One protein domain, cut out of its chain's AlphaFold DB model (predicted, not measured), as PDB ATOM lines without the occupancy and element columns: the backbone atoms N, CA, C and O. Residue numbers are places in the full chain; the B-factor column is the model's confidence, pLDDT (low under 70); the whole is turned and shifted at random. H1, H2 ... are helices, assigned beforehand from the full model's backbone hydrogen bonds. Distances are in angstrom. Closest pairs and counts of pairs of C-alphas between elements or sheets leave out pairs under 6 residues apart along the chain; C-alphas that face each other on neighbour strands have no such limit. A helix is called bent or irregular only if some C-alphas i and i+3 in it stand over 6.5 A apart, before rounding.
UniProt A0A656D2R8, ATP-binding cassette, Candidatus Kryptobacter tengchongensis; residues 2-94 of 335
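What this domain is: This is residues 2 to 94 of the 335 residues of the protein "ATP-binding cassette" of Candidatus Kryptobacter tengchongensis (UniProt A0A656D2R8). A helical hairpin, in which H3 folds back along the first part of the long bent helix H4, bears two free-standing ends: on one side a tail with the short helices H1 and H2, residues 2 to 28, and on the other the rest of H4, residues 61 to 92, which sticks out as a long arm and turns through a steep angle between H4a and H4b. The tail and the arm make the length, and the contacts between helices are few. The printed part has 93 residues with four named helices in the order H1, H2, H3, H4 and no named strand, and its class is all helix. The whole is extended, with a radius of gyration of the C-alphas of 23.8 A and spans of 72 by 35 by 20 A.

Where its parts are: H1 is residues 2 to 10, beginning at C-alpha 2 at (-14.732, 48.446, 34.507). H2 is residues 14 to 21. H3 is residues 30 to 42, 18.8 A from first to last C-alpha. H4 is residues 46 to 92; by its hydrogen bonds it was assigned as one helix, but it is bent, with C-alphas 73 and 76 7.4 A apart. Its arm H4a, residues 46 to 73, is 40.8 A long and begins at C-alpha 46 at (-0.025, 24.742, 38.454). Its arm H4b, residues 76 to 92, is 23.9 A long and ends at C-alpha 92 at (55.682, 51.102, 39.852).

How they stand to each other: H1 and H2 are close but not clearly touching; their closest C-alphas, those of Met 8 and Ile 14, are 7.5 A apart. They run the same way at a steep tilt of 63 degrees. H2 and H3 are apart. H3 and H4a form a helical hairpin: they touch, at a shallow tilt of 21 degrees, opposite ways. Their closest C-alphas, those of Ile 37 and Val 49, are 4.9 A apart, and H4a touches H3 with residues 46 to 56 alone. H4a and H4b stand at a steep tilt of 57 degrees, and H4b touches no helix. Every O i to N i+4 pair is within hydrogen-bond range in H2, H3, H4a and H4b; in H1, 4 of 5 are.

The domain as a whole: The two C-alphas farthest apart, those of Lys 2 and Lys 91, are 72.3 A apart. The printed part has no cut. The links from H1 to H2 and from H3 to H4 are tight, the link from H2 to H3 is short, and no link is long. The mean pLDDT of the printed part is 77.6; 31 residues are under 70, namely residues 2 to 5, 7 to 8, 11 to 24 and 84 to 94.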
ATOM      1  N   LYS A   2     -14.192  47.467  35.488       58.28
ATOM      2  CA  LYS A   2     -14.732  48.446  34.507       58.28
ATOM      3  C   LYS A   2     -13.678  49.336  33.820       58.28
ATOM      4  O   LYS A   2     -13.666  49.395  32.602       58.28
ATOM      5  N   LEU A   3     -12.748  49.923  34.580       61.03
ATOM      6  CA  LEU A   3     -11.685  50.789  34.036       61.03
ATOM      7  C   LEU A   3     -10.731  50.053  33.071       61.03
ATOM      8  O   LEU A   3     -10.276  50.612  32.080       61.03
ATOM      9  N   PHE A   4     -10.453  48.775  33.346       59.94
ATOM     10  CA  PHE A   4      -9.613  47.923  32.500       59.94
ATOM     11  C   PHE A   4     -10.337  47.555  31.199       59.94
ATOM     12  O   PHE A   4      -9.750  47.600  30.123       59.94
ATOM     13  N   THR A   5     -11.636  47.254  31.287       68.19
ATOM     14  CA  THR A   5     -12.488  46.969  30.125       68.19
ATOM     15  C   THR A   5     -12.643  48.193  29.219       68.19
ATOM     16  O   THR A   5     -12.687  48.063  28.000       68.19
ATOM     17  N   GLU A   6     -12.687  49.389  29.806       72.56
ATOM     18  CA  GLU A   6     -12.804  50.656  29.082       72.56
ATOM     19  C   GLU A   6     -11.486  51.048  28.394       72.56
ATOM     20  O   GLU A   6     -11.501  51.437  27.229       72.56
ATOM     21  N   ALA A   7     -10.337  50.838  29.050       62.47
ATOM     22  CA  ALA A   7      -9.014  51.030  28.448       62.47
ATOM     23  C   ALA A   7      -8.735  50.044  27.292       62.47
ATOM     24  O   ALA A   7      -8.243  50.449  26.237       62.47
ATOM     25  N   MET A   8      -9.123  48.771  27.447       62.84
ATOM     26  CA  MET A   8      -9.019  47.738  26.401       62.84
ATOM     27  C   MET A   8      -9.864  48.045  25.157       62.84
ATOM     28  O   MET A   8      -9.524  47.605  24.063       62.84
ATOM     29  N   LYS A   9     -10.945  48.827  25.292       72.81
ATOM     30  CA  LYS A   9     -11.783  49.243  24.157       72.81
ATOM     31  C   LYS A   9     -11.046  50.189  23.202       72.81
ATOM     32  O   LYS A   9     -11.293  50.141  22.001       72.81
ATOM     33  N   TYR A  10     -10.155  51.032  23.728       72.81
ATOM     34  CA  TYR A  10      -9.368  51.988  22.940       72.81
ATOM     35  C   TYR A  10      -8.028  51.417  22.471       72.81
ATOM     36  O   TYR A  10      -7.542  51.801  21.410       72.81
ATOM     37  N   TYR A  11      -7.455  50.475  23.222       66.12
ATOM     38  CA  TYR A  11      -6.193  49.833  22.868       66.12
ATOM     39  C   TYR A  11      -6.301  48.302  22.988       66.12
ATOM     40  O   TYR A  11      -5.779  47.705  23.932       66.12
ATOM     41  N   PRO A  12      -6.966  47.645  22.023       65.31
ATOM     42  CA  PRO A  12      -7.275  46.213  22.085       65.31
ATOM     43  C   PRO A  12      -6.044  45.297  22.004       65.31
ATOM     44  O   PRO A  12      -6.142  44.117  22.324       65.31
ATOM     45  N   TYR A  13      -4.886  45.833  21.605       62.31
ATOM     46  CA  TYR A  13      -3.640  45.084  21.404       62.31
ATOM     47  C   TYR A  13      -2.506  45.529  22.337       62.31
ATOM     48  O   TYR A  13      -1.338  45.347  22.004       62.31
ATOM     49  N   ILE A  14      -2.822  46.126  23.493       61.41
ATOM     50  CA  ILE A  14      -1.819  46.566  24.485       61.41
ATOM     51  C   ILE A  14      -0.782  45.473  24.775       61.41
ATOM     52  O   ILE A  14       0.415  45.750  24.780       61.41
ATOM     53  N   ASP A  15      -1.235  44.230  24.930       58.12
ATOM     54  CA  ASP A  15      -0.370  43.090  25.235       58.12
ATOM     55  C   ASP A  15       0.624  42.801  24.095       58.12
ATOM     56  O   ASP A  15       1.785  42.487  24.349       58.12
ATOM     57  N   GLN A  16       0.215  42.980  22.833       58.81
ATOM     58  CA  GLN A  16       1.105  42.857  21.672       58.81
ATOM     59  C   GLN A  16       2.071  44.038  21.550       58.81
ATOM     60  O   GLN A  16       3.221  43.835  21.168       58.81
ATOM     61  N   TYR A  17       1.637  45.257  21.881       60.25
ATOM     62  CA  TYR A  17       2.520  46.426  21.885       60.25
ATOM     63  C   TYR A  17       3.606  46.308  22.958       60.25
ATOM     64  O   TYR A  17       4.763  46.605  22.677       60.25
ATOM     65  N   PHE A  18       3.270  45.818  24.156       57.94
ATOM     66  CA  PHE A  18       4.267  45.539  25.193       57.94
ATOM     67  C   PHE A  18       5.170  44.358  24.821       57.94
ATOM     68  O   PHE A  18       6.386  44.471  24.964       57.94
ATOM     69  N   ALA A  19       4.623  43.294  24.224       60.47
ATOM     70  CA  ALA A  19       5.416  42.163  23.738       60.47
ATOM     71  C   ALA A  19       6.393  42.532  22.601       60.47
ATOM     72  O   ALA A  19       7.413  41.871  22.437       60.47
ATOM     73  N   GLN A  20       6.113  43.581  21.815       58.34
ATOM     74  CA  GLN A  20       7.043  44.110  20.804       58.34
ATOM     75  C   GLN A  20       8.184  44.945  21.405       58.34
ATOM     76  O   GLN A  20       9.229  45.094  20.772       58.34
ATOM     77  N   ILE A  21       7.982  45.510  22.599       60.25
ATOM     78  CA  ILE A  21       8.993  46.295  23.319       60.25
ATOM     79  C   ILE A  21       9.905  45.375  24.138       60.25
ATOM     80  O   ILE A  21      11.069  45.718  24.360       60.25
ATOM     81  N   ASP A  22       9.409  44.204  24.549       62.41
ATOM     82  CA  ASP A  22      10.225  43.217  25.238       62.41
ATOM     83  C   ASP A  22      11.315  42.680  24.297       62.41
ATOM     84  O   ASP A  22      11.022  42.056  23.271       62.41
ATOM     85  N   PRO A  23      12.605  42.905  24.610       68.88
ATOM     86  CA  PRO A  23      13.672  42.355  23.796       68.88
ATOM     87  C   PRO A  23      13.548  40.832  23.822       68.88
ATOM     88  O   PRO A  23      13.388  40.241  24.883       68.88
ATOM     89  N   SER A  24      13.696  40.165  22.681       67.56
ATOM     90  CA  SER A  24      13.609  38.698  22.563       67.56
ATOM     91  C   SER A  24      14.589  37.942  23.478       67.56
ATOM     92  O   SER A  24      14.382  36.776  23.807       67.56
ATOM     93  N   ILE A  25      15.627  38.628  23.958       72.81
ATOM     94  CA  ILE A  25      16.557  38.156  24.987       72.81
ATOM     95  C   ILE A  25      15.899  38.030  26.369       72.81
ATOM     96  O   ILE A  25      16.279  37.130  27.112       72.81
ATOM     97  N   ALA A  26      14.903  38.861  26.702       70.75
ATOM     98  CA  ALA A  26      14.201  38.884  27.989       70.75
ATOM     99  C   ALA A  26      13.638  37.516  28.385       70.75
ATOM    100  O   ALA A  26      13.704  37.155  29.557       70.75
ATOM    101  N   VAL A  27      13.197  36.720  27.407       76.94
ATOM    102  CA  VAL A  27      12.668  35.358  27.600       76.94
ATOM    103  C   VAL A  27      13.687  34.416  28.262       76.94
ATOM    104  O   VAL A  27      13.307  33.481  28.968       76.94
ATOM    105  N   TYR A  28      14.986  34.662  28.077       81.19
ATOM    106  CA  TYR A  28      16.066  33.855  28.654       81.19
ATOM    107  C   TYR A  28      16.586  34.390  29.995       81.19
ATOM    108  O   TYR A  28      17.468  33.771  30.591       81.19
ATOM    109  N   LEU A  29      16.087  35.535  30.479       83.31
ATOM    110  CA  LEU A  29      16.533  36.080  31.758       83.31
ATOM    111  C   LEU A  29      15.775  35.450  32.938       83.31
ATOM    112  O   LEU A  29      14.553  35.311  32.881       83.31
ATOM    113  N   PRO A  30      16.460  35.203  34.074       85.62
ATOM    114  CA  PRO A  30      15.815  34.718  35.295       85.62
ATOM    115  C   PRO A  30      14.650  35.600  35.760       85.62
ATOM    116  O   PRO A  30      13.652  35.088  36.261       85.62
ATOM    117  N   ASN A  31      14.748  36.918  35.545       84.62
ATOM    118  CA  ASN A  31      13.698  37.873  35.905       84.62
ATOM    119  C   ASN A  31      12.364  37.564  35.205       84.62
ATOM    120  O   ASN A  31      11.312  37.704  35.823       84.62
ATOM    121  N   HIS A  32      12.402  37.099  33.952       86.50
ATOM    122  CA  HIS A  32      11.207  36.722  33.200       86.50
ATOM    123  C   HIS A  32      10.583  35.437  33.749       86.50
ATOM    124  O   HIS A  32       9.374  35.371  33.946       86.50
ATOM    125  N   TRP A  33      11.386  34.415  34.055       88.00
ATOM    126  CA  TRP A  33      10.863  33.162  34.618       88.00
ATOM    127  C   TRP A  33      10.200  33.381  35.981       88.00
ATOM    128  O   TRP A  33       9.160  32.790  36.256       88.00
ATOM    129  N   VAL A  34      10.758  34.268  36.811       89.31
ATOM    130  CA  VAL A  34      10.147  34.662  38.089       89.31
ATOM    131  C   VAL A  34       8.816  35.390  37.874       89.31
ATOM    132  O   VAL A  34       7.842  35.081  38.558       89.31
ATOM    133  N   ALA A  35       8.748  36.322  36.919       86.75
ATOM    134  CA  ALA A  35       7.507  37.024  36.593       86.75
ATOM    135  C   ALA A  35       6.399  36.057  36.132       86.75
ATOM    136  O   ALA A  35       5.270  36.148  36.613       86.75
ATOM    137  N   GLU A  36       6.737  35.079  35.287       86.44
ATOM    138  CA  GLU A  36       5.794  34.060  34.806       86.44
ATOM    139  C   GLU A  36       5.296  33.135  35.923       86.44
ATOM    140  O   GLU A  36       4.111  32.808  35.982       86.44
ATOM    141  N   ILE A  37       6.165  32.759  36.869       88.94
ATOM    142  CA  ILE A  37       5.757  31.996  38.061       88.94
ATOM    143  C   ILE A  37       4.672  32.755  38.833       88.94
ATOM    144  O   ILE A  37       3.654  32.161  39.195       88.94
ATOM    145  N   PHE A  38       4.845  34.061  39.059       88.31
ATOM    146  CA  PHE A  38       3.831  34.874  39.736       88.31
ATOM    147  C   PHE A  38       2.551  35.022  38.904       88.31
ATOM    148  O   PHE A  38       1.451  34.909  39.451       88.31
ATOM    149  N   TYR A  39       2.681  35.217  37.591       87.12
ATOM    150  CA  TYR A  39       1.552  35.369  36.675       87.12
ATOM    151  C   TYR A  39       0.668  34.114  36.607       87.12
ATOM    152  O   TYR A  39      -0.551  34.198  36.788       87.12
ATOM    153  N   PHE A  40       1.265  32.938  36.397       88.44
ATOM    154  CA  PHE A  40       0.522  31.678  36.311       88.44
ATOM    155  C   PHE A  40       0.017  31.192  37.673       88.44
ATOM    156  O   PHE A  40      -1.053  30.583  37.734       88.44
ATOM    157  N   SER A  41       0.712  31.537  38.764       88.56
ATOM    158  CA  SER A  41       0.246  31.286  40.134       88.56
ATOM    159  C   SER A  41      -1.041  32.057  40.439       88.56
ATOM    160  O   SER A  41      -2.014  31.474  40.916       88.56
ATOM    161  N   ALA A  42      -1.117  33.335  40.046       88.44
ATOM    162  CA  ALA A  42      -2.327  34.145  40.204       88.44
ATOM    163  C   ALA A  42      -3.528  33.625  39.386       88.44
ATOM    164  O   ALA A  42      -4.675  33.884  39.742       88.44
ATOM    165  N   ARG A  43      -3.277  32.882  38.299       87.81
ATOM    166  CA  ARG A  43      -4.304  32.263  37.440       87.81
ATOM    167  C   ARG A  43      -4.645  30.815  37.813       87.81
ATOM    168  O   ARG A  43      -5.490  30.218  37.153       87.81
ATOM    169  N   GLY A  44      -4.001  30.247  38.834       88.12
ATOM    170  CA  GLY A  44      -4.242  28.873  39.284       88.12
ATOM    171  C   GLY A  44      -3.732  27.778  38.337       88.12
ATOM    172  O   GLY A  44      -4.121  26.624  38.490       88.12
ATOM    173  N   ASN A  45      -2.870  28.104  37.365       87.19
ATOM    174  CA  ASN A  45      -2.294  27.113  36.451       87.19
ATOM    175  C   ASN A  45      -1.002  26.531  37.046       87.19
ATOM    176  O   ASN A  45       0.084  27.091  36.887       87.19
ATOM    177  N   SER A  46      -1.127  25.402  37.744       83.75
ATOM    178  CA  SER A  46      -0.025  24.742  38.454       83.75
ATOM    179  C   SER A  46       1.033  24.127  37.532       83.75
ATOM    180  O   SER A  46       2.213  24.121  37.885       83.75
ATOM    181  N   GLU A  47       0.654  23.654  36.342       90.00
ATOM    182  CA  GLU A  47       1.582  23.018  35.398       90.00
ATOM    183  C   GLU A  47       2.615  24.012  34.865       90.00
ATOM    184  O   GLU A  47       3.820  23.739  34.850       90.00
ATOM    185  N   MET A  48       2.155  25.202  34.471       84.31
ATOM    186  CA  MET A  48       3.043  26.223  33.923       84.31
ATOM    187  C   MET A  48       3.962  26.811  35.003       84.31
ATOM    188  O   MET A  48       5.143  27.049  34.746       84.31
ATOM    189  N   VAL A  49       3.455  26.954  36.233       87.81
ATOM    190  CA  VAL A  49       4.263  27.330  37.403       87.81
ATOM    191  C   VAL A  49       5.386  26.320  37.632       87.81
ATOM    192  O   VAL A  49       6.545  26.719  37.769       87.81
ATOM    193  N   LEU A  50       5.075  25.020  37.619       91.75
ATOM    194  CA  LEU A  50       6.071  23.967  37.819       91.75
ATOM    195  C   LEU A  50       7.154  24.001  36.730       91.75
ATOM    196  O   LEU A  50       8.341  23.894  37.040       91.75
ATOM    197  N   LYS A  51       6.767  24.215  35.467       90.75
ATOM    198  CA  LYS A  51       7.705  24.316  34.339       90.75
ATOM    199  C   LYS A  51       8.710  25.454  34.527       90.75
ATOM    200  O   LYS A  51       9.915  25.215  34.451       90.75
ATOM    201  N   TYR A  52       8.247  26.678  34.791       89.44
ATOM    202  CA  TYR A  52       9.152  27.820  34.978       89.44
ATOM    203  C   TYR A  52       9.990  27.704  36.252       89.44
ATOM    204  O   TYR A  52      11.159  28.092  36.255       89.44
ATOM    205  N   PHE A  53       9.437  27.112  37.309       90.12
ATOM    206  CA  PHE A  53      10.173  26.844  38.540       90.12
ATOM    207  C   PHE A  53      11.329  25.854  38.323       90.12
ATOM    208  O   PHE A  53      12.453  26.106  38.761       90.12
ATOM    209  N   LEU A  54      11.095  24.769  37.576       92.50
ATOM    210  CA  LEU A  54      12.138  23.803  37.215       92.50
ATOM    211  C   LEU A  54      13.217  24.422  36.321       92.50
ATOM    212  O   LEU A  54      14.406  24.179  36.542       92.50
ATOM    213  N   ILE A  55      12.828  25.263  35.356       92.19
ATOM    214  CA  ILE A  55      13.778  26.014  34.522       92.19
ATOM    215  C   ILE A  55      14.676  26.886  35.411       92.19
ATOM    216  O   ILE A  55      15.899  26.809  35.297       92.19
ATOM    217  N   LEU A  56      14.100  27.632  36.356       92.50
ATOM    218  CA  LEU A  56      14.850  28.503  37.263       92.50
ATOM    219  C   LEU A  56      15.842  27.727  38.147       92.50
ATOM    220  O   LEU A  56      17.001  28.130  38.287       92.50
ATOM    221  N   ILE A  57      15.419  26.589  38.707       92.62
ATOM    222  CA  ILE A  57      16.292  25.725  39.515       92.62
ATOM    223  C   ILE A  57      17.424  25.151  38.663       92.62
ATOM    224  O   ILE A  57      18.588  25.230  39.058       92.62
ATOM    225  N   SER A  58      17.107  24.614  37.482       92.31
ATOM    226  CA  SER A  58      18.109  24.023  36.589       92.31
ATOM    227  C   SER A  58      19.154  25.048  36.138       92.31
ATOM    228  O   SER A  58      20.352  24.766  36.182       92.31
ATOM    229  N   ALA A  59      18.726  26.272  35.813       91.69
ATOM    230  CA  ALA A  59      19.616  27.368  35.460       91.69
ATOM    231  C   ALA A  59      20.507  27.785  36.638       91.69
ATOM    232  O   ALA A  59      21.700  28.028  36.455       91.69
ATOM    233  N   THR A  60      19.961  27.817  37.858       91.19
ATOM    234  CA  THR A  60      20.730  28.140  39.070       91.19
ATOM    235  C   THR A  60      21.817  27.099  39.324       91.19
ATOM    236  O   THR A  60      22.982  27.455  39.506       91.19
ATOM    237  N   ILE A  61      21.464  25.812  39.274       94.75
ATOM    238  CA  ILE A  61      22.418  24.708  39.448       94.75
ATOM    239  C   ILE A  61      23.487  24.751  38.351       94.75
ATOM    240  O   ILE A  61      24.676  24.668  38.656       94.75
ATOM    241  N   GLY A  62      23.087  24.953  37.092       94.25
ATOM    242  CA  GLY A  62      24.012  25.095  35.968       94.25
ATOM    243  C   GLY A  62      25.010  26.237  36.169       94.25
ATOM    244  O   GLY A  62      26.216  26.035  36.030       94.25
ATOM    245  N   MET A  63      24.539  27.417  36.582       92.00
ATOM    246  CA  MET A  63      25.400  28.574  36.856       92.00
ATOM    247  C   MET A  63      26.355  28.332  38.029       92.00
ATOM    248  O   MET A  63      27.520  28.722  37.956       92.00
ATOM    249  N   VAL A  64      25.906  27.655  39.090       94.44
ATOM    250  CA  VAL A  64      26.766  27.282  40.226       94.44
ATOM    251  C   VAL A  64      27.855  26.298  39.792       94.44
ATOM    252  O   VAL A  64      29.017  26.490  40.148       94.44
ATOM    253  N   LEU A  65      27.516  25.288  38.987       95.19
ATOM    254  CA  LEU A  65      28.483  24.313  38.470       95.19
ATOM    255  C   LEU A  65      29.514  24.964  37.544       95.19
ATOM    256  O   LEU A  65      30.710  24.699  37.680       95.19
ATOM    257  N   ILE A  66      29.076  25.854  36.648       94.38
ATOM    258  CA  ILE A  66      29.973  26.632  35.782       94.38
ATOM    259  C   ILE A  66      30.902  27.495  36.636       94.38
ATOM    260  O   ILE A  66      32.114  27.471  36.429       94.38
ATOM    261  N   ASN A  67      30.364  28.216  37.625       91.88
ATOM    262  CA  ASN A  67      31.166  29.050  38.516       91.88
ATOM    263  C   ASN A  67      32.205  28.209  39.269       91.88
ATOM    264  O   ASN A  67      33.382  28.552  39.269       91.88
ATOM    265  N   PHE A  68      31.815  27.057  39.818       93.06
ATOM    266  CA  PHE A  68      32.746  26.164  40.505       93.06
ATOM    267  C   PHE A  68      33.830  25.610  39.566       93.06
ATOM    268  O   PHE A  68      35.002  25.557  39.940       93.06
ATOM    269  N   GLY A  69      33.472  25.252  38.328       92.81
ATOM    270  CA  GLY A  69      34.422  24.793  37.312       92.81
ATOM    271  C   GLY A  69      35.434  25.869  36.914       92.81
ATOM    272  O   GLY A  69      36.640  25.612  36.875       92.81
ATOM    273  N   VAL A  70      34.958  27.094  36.677       91.94
ATOM    274  CA  VAL A  70      35.799  28.251  36.338       91.94
ATOM    275  C   VAL A  70      36.675  28.650  37.525       91.94
ATOM    276  O   VAL A  70      37.884  28.820  37.366       91.94
ATOM    277  N   ALA A  71      36.097  28.733  38.724       89.00
ATOM    278  CA  ALA A  71      36.815  29.051  39.950       89.00
ATOM    279  C   ALA A  71      37.921  28.028  40.206       89.00
ATOM    280  O   ALA A  71      39.064  28.414  40.403       89.00
ATOM    281  N   ARG A  72      37.647  26.722  40.101       88.31
ATOM    282  CA  ARG A  72      38.674  25.689  40.306       88.31
ATOM    283  C   ARG A  72      39.889  25.875  39.393       88.31
ATOM    284  O   ARG A  72      41.010  25.641  39.838       88.31
ATOM    285  N   LYS A  73      39.675  26.290  38.140       87.88
ATOM    286  CA  LYS A  73      40.759  26.490  37.168       87.88
ATOM    287  C   LYS A  73      41.526  27.794  37.402       87.88
ATOM    288  O   LYS A  73      42.745  27.801  37.321       87.88
ATOM    289  N   ILE A  74      40.818  28.882  37.697       88.50
ATOM    290  CA  ILE A  74      41.370  30.244  37.647       88.50
ATOM    291  C   ILE A  74      41.719  30.792  39.044       88.50
ATOM    292  O   ILE A  74      42.488  31.745  39.166       88.50
ATOM    293  N   TYR A  75      41.193  30.202  40.122       85.38
ATOM    294  CA  TYR A  75      41.308  30.746  41.479       85.38
ATOM    295  C   TYR A  75      42.757  30.872  41.946       85.38
ATOM    296  O   TYR A  75      43.165  31.942  42.385       85.38
ATOM    297  N   PHE A  76      43.558  29.813  41.812       80.88
ATOM    298  CA  PHE A  76      44.952  29.865  42.253       80.88
ATOM    299  C   PHE A  76      45.779  30.826  41.396       80.88
ATOM    300  O   PHE A  76      46.505  31.650  41.946       80.88
ATOM    301  N   GLU A  77      45.615  30.799  40.071       82.62
ATOM    302  CA  GLU A  77      46.320  31.714  39.163       82.62
ATOM    303  C   GLU A  77      46.000  33.181  39.477       82.62
ATOM    304  O   GLU A  77      46.905  33.999  39.649       82.62
ATOM    305  N   THR A  78      44.717  33.518  39.630       82.81
ATOM    306  CA  THR A  78      44.290  34.887  39.964       82.81
ATOM    307  C   THR A  78      44.722  35.317  41.358       82.81
ATOM    308  O   THR A  78      45.072  36.482  41.540       82.81
ATOM    309  N   LEU A  79      44.763  34.401  42.328       80.06
ATOM    310  CA  LEU A  79      45.249  34.680  43.675       80.06
ATOM    311  C   LEU A  79      46.744  35.035  43.663       80.06
ATOM    312  O   LEU A  79      47.141  36.043  44.252       80.06
ATOM    313  N   PHE A  80      47.567  34.266  42.944       79.62
ATOM    314  CA  PHE A  80      48.993  34.563  42.796       79.62
ATOM    315  C   PHE A  80      49.223  35.865  42.030       79.62
ATOM    316  O   PHE A  80      50.005  36.702  42.478       79.62
ATOM    317  N   ILE A  81      48.489  36.093  40.938       78.56
ATOM    318  CA  ILE A  81      48.540  37.347  40.179       78.56
ATOM    319  C   ILE A  81      48.144  38.536  41.064       78.56
ATOM    320  O   ILE A  81      48.817  39.561  41.027       78.56
ATOM    321  N   ALA A  82      47.117  38.414  41.909       73.56
ATOM    322  CA  ALA A  82      46.705  39.473  42.829       73.56
ATOM    323  C   ALA A  82      47.787  39.792  43.875       73.56
ATOM    324  O   ALA A  82      48.039  40.967  44.163       73.56
ATOM    325  N   PHE A  83      48.466  38.775  44.416       71.44
ATOM    326  CA  PHE A  83      49.585  38.978  45.338       71.44
ATOM    327  C   PHE A  83      50.811  39.596  44.648       71.44
ATOM    328  O   PHE A  83      51.416  40.530  45.186       71.44
ATOM    329  N   ASP A  84      51.139  39.145  43.438       69.25
ATOM    330  CA  ASP A  84      52.323  39.580  42.696       69.25
ATOM    331  C   ASP A  84      52.141  40.986  42.085       69.25
ATOM    332  O   ASP A  84      53.024  41.847  42.184       69.25
ATOM    333  N   LEU A  85      50.943  41.294  41.568       60.94
ATOM    334  CA  LEU A  85      50.528  42.646  41.169       60.94
ATOM    335  C   LEU A  85      50.568  43.606  42.349       60.94
ATOM    336  O   LEU A  85      51.042  44.725  42.190       60.94
ATOM    337  N   ARG A  86      50.133  43.203  43.548       58.09
ATOM    338  CA  ARG A  86      50.180  44.085  44.725       58.09
ATOM    339  C   ARG A  86      51.611  44.523  45.054       58.09
ATOM    340  O   ARG A  86      51.816  45.675  45.443       58.09
ATOM    341  N   ASN A  87      52.598  43.649  44.852       59.28
ATOM    342  CA  ASN A  87      54.013  43.975  45.038       59.28
ATOM    343  C   ASN A  87      54.609  44.767  43.860       59.28
ATOM    344  O   ASN A  87      55.342  45.733  44.091       59.28
ATOM    345  N   LYS A  88      54.264  44.436  42.607       56.72
ATOM    346  CA  LYS A  88      54.733  45.168  41.412       56.72
ATOM    347  C   LYS A  88      54.114  46.567  41.286       56.72
ATOM    348  O   LYS A  88      54.834  47.527  41.018       56.72
ATOM    349  N   ILE A  89      52.817  46.721  41.556       54.81
ATOM    350  CA  ILE A  89      52.106  48.013  41.590       54.81
ATOM    351  C   ILE A  89      52.677  48.899  42.701       54.81
ATOM    352  O   ILE A  89      52.924  50.076  42.456       54.81
ATOM    353  N   LYS A  90      52.996  48.351  43.887       54.31
ATOM    354  CA  LYS A  90      53.689  49.109  44.947       54.31
ATOM    355  C   LYS A  90      55.028  49.698  44.490       54.31
ATOM    356  O   LYS A  90      55.358  50.797  44.924       54.31
ATOM    357  N   LYS A  91      55.784  48.988  43.639       54.47
ATOM    358  CA  LYS A  91      57.063  49.466  43.084       54.47
ATOM    359  C   LYS A  91      56.895  50.449  41.919       54.47
ATOM    360  O   LYS A  91      57.730  51.330  41.779       54.47
ATOM    361  N   LYS A  92      55.850  50.312  41.091       50.53
ATOM    362  CA  LYS A  92      55.682  51.102  39.852       50.53
ATOM    363  C   LYS A  92      54.795  52.348  40.008       50.53
ATOM    364  O   LYS A  92      54.982  53.312  39.280       50.53
ATOM    365  N   PHE A  93      53.869  52.368  40.971       49.56
ATOM    366  CA  PHE A  93      52.981  53.509  41.264       49.56
ATOM    367  C   PHE A  93      53.502  54.411  42.400       49.56
ATOM    368  O   PHE A  93      52.728  54.949  43.199       49.56
ATOM    369  N   SER A  94      54.815  54.637  42.489       49.50
ATOM    370  CA  SER A  94      55.314  55.827  43.189       49.50
ATOM    371  C   SER A  94      55.101  57.035  42.278       49.50
ATOM    372  O   SER A  94      55.997  57.453  41.555       49.50
TER     373      SER A  94